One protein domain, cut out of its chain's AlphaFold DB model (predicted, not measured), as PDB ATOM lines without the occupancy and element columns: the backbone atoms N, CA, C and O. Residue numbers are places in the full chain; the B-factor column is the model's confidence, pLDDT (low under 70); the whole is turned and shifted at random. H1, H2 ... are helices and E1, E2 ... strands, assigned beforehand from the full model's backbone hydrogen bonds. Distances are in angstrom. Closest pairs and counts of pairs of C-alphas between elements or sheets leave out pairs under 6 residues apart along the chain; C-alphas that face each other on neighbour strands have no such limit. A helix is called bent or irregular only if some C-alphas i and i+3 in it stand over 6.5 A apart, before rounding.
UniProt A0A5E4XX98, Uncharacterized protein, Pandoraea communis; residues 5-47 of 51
ATOM      1  N   ARG A   5     220.710 179.050 125.187       95.94
ATOM      2  CA  ARG A   5     220.457 177.685 124.731       95.94
ATOM      3  C   ARG A   5     220.332 176.755 125.946       95.94
ATOM      4  O   ARG A   5     221.077 176.915 126.914       95.94
ATOM      5  N   THR A   6     219.394 175.812 125.906       94.56
ATOM      6  CA  THR A   6     219.277 174.761 126.931       94.56
ATOM      7  C   THR A   6     220.526 173.873 126.936       94.56
ATOM      8  O   THR A   6     221.229 173.769 125.931       94.56
ATOM      9  N   ALA A   7     220.817 173.219 128.066       93.44
ATOM     10  CA  ALA A   7     222.032 172.408 128.229       93.44
ATOM     11  C   ALA A   7     222.124 171.223 127.248       93.44
ATOM     12  O   ALA A   7     223.216 170.800 126.880       93.44
ATOM     13  N   ASP A   8     220.979 170.706 126.805       93.38
ATOM     14  CA  ASP A   8     220.871 169.650 125.793       93.38
ATOM     15  C   ASP A   8     220.923 170.170 124.346       93.38
ATOM     16  O   ASP A   8     220.887 169.383 123.406       93.38
ATOM     17  N   ASN A   9     221.041 171.487 124.155       94.69
ATOM     18  CA  ASN A   9     221.022 172.183 122.872       94.69
ATOM     19  C   ASN A   9     219.710 172.107 122.076       94.69
ATOM     20  O   ASN A   9     219.679 172.585 120.938       94.69
ATOM     21  N   GLU A  10     218.634 171.580 122.656       95.81
ATOM     22  CA  GLU A  10     217.369 171.334 121.958       95.81
ATOM     23  C   GLU A  10     216.291 172.418 122.187       95.81
ATOM     24  O   GLU A  10     215.134 172.253 121.792       95.81
ATOM     25  N   GLY A  11     216.648 173.534 122.818       95.19
ATOM     26  CA  GLY A  11     215.742 174.646 123.079       95.19
ATOM     27  C   GLY A  11     216.469 175.918 123.491       95.19
ATOM     28  O   GLY A  11     217.703 176.004 123.486       95.19
ATOM     29  N   TYR A  12     215.680 176.918 123.865       96.81
ATOM     30  CA  TYR A  12     216.167 178.168 124.429       96.81
ATOM     31  C   TYR A  12     215.332 178.570 125.635       96.81
ATOM     32  O   TYR A  12     214.140 178.300 125.686       96.81
ATOM     33  N   PHE A  13     215.930 179.294 126.567       95.38
ATOM     34  CA  PHE A  13     215.214 179.935 127.656       95.38
ATOM     35  C   PHE A  13     215.632 181.396 127.798       95.38
ATOM     36  O   PHE A  13     216.726 181.810 127.409       95.38
ATOM     37  N   TYR A  14     214.737 182.190 128.359       94.12
ATOM     38  CA  TYR A  14     214.963 183.579 128.708       94.12
ATOM     39  C   TYR A  14     214.360 183.844 130.078       94.12
ATOM     40  O   TYR A  14     213.178 183.592 130.291       94.12
ATOM     41  N   THR A  15     215.155 184.371 130.999       93.25
ATOM     42  CA  THR A  15     214.672 184.795 132.316       93.25
ATOM     43  C   THR A  15     214.197 186.241 132.238       93.25
ATOM     44  O   THR A  15     214.887 187.095 131.677       93.25
ATOM     45  N   LEU A  16     213.018 186.526 132.793       92.62
ATOM     46  CA  LEU A  16     212.461 187.875 132.812       92.62
ATOM     47  C   LEU A  16     213.363 188.828 133.619       92.62
ATOM     48  O   LEU A  16     213.902 188.428 134.659       92.62
ATOM     49  N   PRO A  17     213.521 190.097 133.190       84.00
ATOM     50  CA  PRO A  17     214.258 191.096 133.954       84.00
ATOM     51  C   PRO A  17     213.502 191.352 135.263       84.00
ATOM     52  O   PRO A  17     212.405 191.899 135.246       84.00
ATOM     53  N   GLY A  18     214.056 190.892 136.384       87.62
ATOM     54  CA  GLY A  18     213.389 190.894 137.693       87.62
ATOM     55  C   GLY A  18     213.260 189.511 138.335       87.62
ATOM     56  O   GLY A  18     212.878 189.422 139.496       87.62
ATOM     57  N   GLY A  19     213.600 188.435 137.615       83.25
ATOM     58  CA  GLY A  19     213.664 187.077 138.175       83.25
ATOM     59  C   GLY A  19     212.305 186.444 138.493       83.25
ATOM     60  O   GLY A  19     212.249 185.371 139.080       83.25
ATOM     61  N   ASN A  20     211.207 187.078 138.086       90.62
ATOM     62  CA  ASN A  20     209.831 186.661 138.364       90.62
ATOM     63  C   ASN A  20     209.261 185.657 137.344       90.62
ATOM     64  O   ASN A  20     208.061 185.388 137.349       90.62
ATOM     65  N   GLY A  21     210.091 185.110 136.457       92.94
ATOM     66  CA  GLY A  21     209.661 184.084 135.517       92.94
ATOM     67  C   GLY A  21     210.662 183.822 134.405       92.94
ATOM     68  O   GLY A  21     211.700 184.480 134.290       92.94
ATOM     69  N   SER A  22     210.321 182.855 133.562       93.38
ATOM     70  CA  SER A  22     211.094 182.504 132.379       93.38
ATOM     71  C   SER A  22     210.186 182.129 131.219       93.38
ATOM     72  O   SER A  22     209.120 181.550 131.411       93.38
ATOM     73  N   ILE A  23     210.645 182.429 130.011       94.12
ATOM     74  CA  ILE A  23     210.073 181.949 128.758       94.12
ATOM     75  C   ILE A  23     210.981 180.830 128.256       94.12
ATOM     76  O   ILE A  23     212.190 181.032 128.151       94.12
ATOM     77  N   GLU A  24     210.412 179.674 127.934       94.75
ATOM     78  CA  GLU A  24     211.118 178.551 127.314       94.75
ATOM     79  C   GLU A  24     210.574 178.321 125.900       94.75
ATOM     80  O   GLU A  24     209.364 178.286 125.680       94.75
ATOM     81  N   ILE A  25     211.481 178.187 124.934       95.75
ATOM     82  CA  ILE A  25     211.195 177.870 123.538       95.75
ATOM     83  C   ILE A  25     211.709 176.456 123.284       95.75
ATOM     84  O   ILE A  25     212.910 176.195 123.376       95.75
ATOM     85  N   ILE A  26     210.795 175.561 122.927       96.56
ATOM     86  CA  ILE A  26     211.048 174.132 122.754       96.56
ATOM     87  C   ILE A  26     210.326 173.615 121.506       96.56
ATOM     88  O   ILE A  26     209.250 174.102 121.161       96.56
ATOM     89  N   SER A  27     210.904 172.626 120.818       96.44
ATOM     90  CA  SER A  27     210.203 171.949 119.725       96.44
ATOM     91  C   SER A  27     209.109 171.025 120.262       96.44
ATOM     92  O   SER A  27     209.234 170.439 121.343       96.44
ATOM     93  N   TYR A  28     208.045 170.841 119.480       97.00
ATOM     94  CA  TYR A  28     206.967 169.914 119.828       97.00
ATOM     95  C   TYR A  28     207.488 168.491 120.081       97.00
ATOM     96  O   TYR A  28     207.126 167.854 121.073       97.00
ATOM     97  N   ASP A  29     208.402 168.014 119.235       97.25
ATOM     98  CA  ASP A  29     208.945 166.662 119.358       97.25
ATOM     99  C   ASP A  29     209.715 166.470 120.663       97.25
ATOM    100  O   ASP A  29     209.594 165.419 121.298       97.25
ATOM    101  N   LYS A  30     210.485 167.477 121.094       96.31
ATOM    102  CA  LYS A  30     211.176 167.422 122.382       96.31
ATOM    103  C   LYS A  30     210.186 167.398 123.535       96.31
ATOM    104  O   LYS A  30     210.297 166.529 124.397       96.31
ATOM    105  N   LEU A  31     209.199 168.297 123.522       96.94
ATOM    106  CA  LEU A  31     208.164 168.343 124.552       96.94
ATOM    107  C   LEU A  31     207.503 166.968 124.721       96.94
ATOM    108  O   LEU A  31     207.373 166.470 125.841       96.94
ATOM    109  N   LEU A  32     207.148 166.323 123.606       98.25
ATOM    110  CA  LEU A  32     206.530 165.003 123.608       98.25
ATOM    111  C   LEU A  32     207.476 163.909 124.132       98.25
ATOM    112  O   LEU A  32     207.053 163.079 124.943       98.25
ATOM    113  N   ARG A  33     208.746 163.889 123.698       97.50
ATOM    114  CA  ARG A  33     209.758 162.932 124.192       97.50
ATOM    115  C   ARG A  33     209.985 163.077 125.698       97.50
ATOM    116  O   ARG A  33     209.936 162.079 126.421       97.50
ATOM    117  N   ASP A  34     210.170 164.303 126.175       96.56
ATOM    118  CA  ASP A  34     210.457 164.590 127.579       96.56
ATOM    119  C   ASP A  34     209.243 164.323 128.472       96.56
ATOM    120  O   ASP A  34     209.395 163.809 129.582       96.56
ATOM    121  N   ALA A  35     208.025 164.609 128.000       97.25
ATOM    122  CA  ALA A  35     206.797 164.249 128.706       97.25
ATOM    123  C   ALA A  35     206.663 162.726 128.859       97.25
ATOM    124  O   ALA A  35     206.462 162.235 129.971       97.25
ATOM    125  N   LYS A  36     206.856 161.956 127.777       96.88
ATOM    126  CA  LYS A  36     206.807 160.485 127.822       96.88
ATOM    127  C   LYS A  36     207.843 159.910 128.790       96.88
ATOM    128  O   LYS A  36     207.503 159.068 129.620       96.88
ATOM    129  N   ARG A  37     209.092 160.385 128.715       96.69
ATOM    130  CA  ARG A  37     210.181 159.932 129.593       96.69
ATOM    131  C   ARG A  37     209.895 160.243 131.061       96.69
ATOM    132  O   ARG A  37     210.032 159.355 131.898       96.69
ATOM    133  N   ARG A  38     209.495 161.478 131.381       96.75
ATOM    134  CA  ARG A  38     209.212 161.894 132.765       96.75
ATOM    135  C   ARG A  38     208.016 161.152 133.351       96.75
ATOM    136  O   ARG A  38     208.113 160.688 134.482       96.75
ATOM    137  N   ASN A  39     206.949 160.971 132.575       96.25
ATOM    138  CA  ASN A  39     205.777 160.220 133.020       96.25
ATOM    139  C   ASN A  39     206.131 158.764 133.314       96.25
ATOM    140  O   ASN A  39     205.772 158.263 134.371       96.25
ATOM    141  N   ARG A  40     206.896 158.108 132.431       96.00
ATOM    142  CA  ARG A  40     207.387 156.749 132.686       96.00
ATOM    143  C   ARG A  40     208.156 156.675 134.006       96.00
ATOM    144  O   ARG A  40     207.789 155.890 134.866       96.00
ATOM    145  N   VAL A  41     209.159 157.536 134.200       96.50
ATOM    146  CA  VAL A  41     209.965 157.544 135.436       96.50
ATOM    147  C   VAL A  41     209.104 157.796 136.677       96.50
ATOM    148  O   VAL A  41     209.334 157.174 137.710       96.50
ATOM    149  N   LEU A  42     208.123 158.698 136.595       95.94
ATOM    150  CA  LEU A  42     207.194 158.968 137.690       95.94
ATOM    151  C   LEU A  42     206.357 157.728 138.035       95.94
ATOM    152  O   LEU A  42     206.327 157.325 139.194       95.94
ATOM    153  N   PHE A  43     205.706 157.112 137.048       95.94
ATOM    154  CA  PHE A  43     204.841 155.953 137.278       95.94
ATOM    155  C   PHE A  43     205.624 154.702 137.689       95.94
ATOM    156  O   PHE A  43     205.158 153.972 138.561       95.94
ATOM    157  N   ASP A  44     206.830 154.500 137.154       95.25
ATOM    158  CA  ASP A  44     207.736 153.430 137.583       95.25
ATOM    159  C   ASP A  44     208.072 153.585 139.078       95.25
ATOM    160  O   ASP A  44     207.964 152.627 139.842       95.25
ATOM    161  N   LYS A  45     208.394 154.810 139.527       95.62
ATOM    162  CA  LYS A  45     208.681 155.105 140.944       95.62
ATOM    163  C   LYS A  45     207.468 154.964 141.863       95.62
ATOM    164  O   LYS A  45     207.640 154.629 143.029       95.62
ATOM    165  N   LEU A  46     206.267 155.246 141.362       96.31
ATOM    166  CA  LEU A  46     205.021 155.104 142.118       96.31
ATOM    167  C   LEU A  46     204.470 153.669 142.113       96.31
ATOM    168  O   LEU A  46     203.482 153.409 142.791       96.31
ATOM    169  N   GLY A  47     205.060 152.749 141.341       93.94
ATOM    170  CA  GLY A  47     204.511 151.402 141.155       93.94
ATOM    171  C   GLY A  47     203.215 151.367 140.331       93.94
ATOM    172  O   GLY A  47     202.459 150.410 140.425       93.94
TER     173      GLY A  47
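AT A GLANCE: This is residues 5 to 47 of the 51 residues of an uncharacterized protein of Pandoraea communis (UniProt A0A5E4XX98). Picture an open V: one arm is a two-stranded hairpin, E1 and E2, the other a single long helix, H1, and the corner lies near Ser 27, between E2 and H1. The helix does not fold back over the hairpin, and most of it, residues 32 to 46, sticks out free, as does the tip of the hairpin, residues 16 to 21; residues 5 to 10 make a small hook beside E1. The printed part has 43 residues with two named strands and one named helix, in the order E1, E2, H1 along the chain, and the class is mixed, helices and strands. The sheet has the order E1 - E2, antiparallel. The whole is only just loose, close to extended, with a radius of gyration of the C-alphas of 13.6 A, and it is elongated, spanning 41 by 22 by 16 A.

HOW THE PARTS SIT: Look first at the sheet, where E1, residues 11 to 15, and E2, residues 22 to 26, form a hairpin. They are antiparallel, with 171 degrees between their N-to-C directions. Among the C-alphas that face each other, those of Thr 15 and Ser 22 are 4.2 A apart and those of Gly 11 and Ile 26 are 4.7 A apart. Find N 12 and O 25, 2.9 A apart, and N 23 and O 14, 2.8 A apart, both within hydrogen-bond range. From E2 a tight link of one residue leads to H1, residues 28 to 46. E1 and H1 are apart. In H1 every O i to N i+4 pair is within hydrogen-bond range.

IN THESE COORDINATES: Find C-alpha 11 at (215.742, 174.646, 123.079), where E1 begins; from there it runs through residues 11 to 15, 13.8 A from first to last C-alpha. E2 comes back through residues 22 to 26, 12.8 A long, and ends at C-alpha 26, (211.048, 174.132, 122.754). H1 starts at Tyr 28 and runs through 19 residues to C-alpha 46 at (205.021, 155.104, 142.118), 26.8 A from first to last C-alpha; it is not bent.

THE WHOLE: Look for the two C-alphas farthest apart at Pro 17 and Gly 47, 41.5 A from each other. The first and last printed C-alphas, those of Arg 5 and Gly 47, are 34.9 A apart. The printed part has no cut. The link from E1 to E2, six residues, is short, and there is no long link. The mean pLDDT of the printed part is 94.7, and no printed residue is under 70.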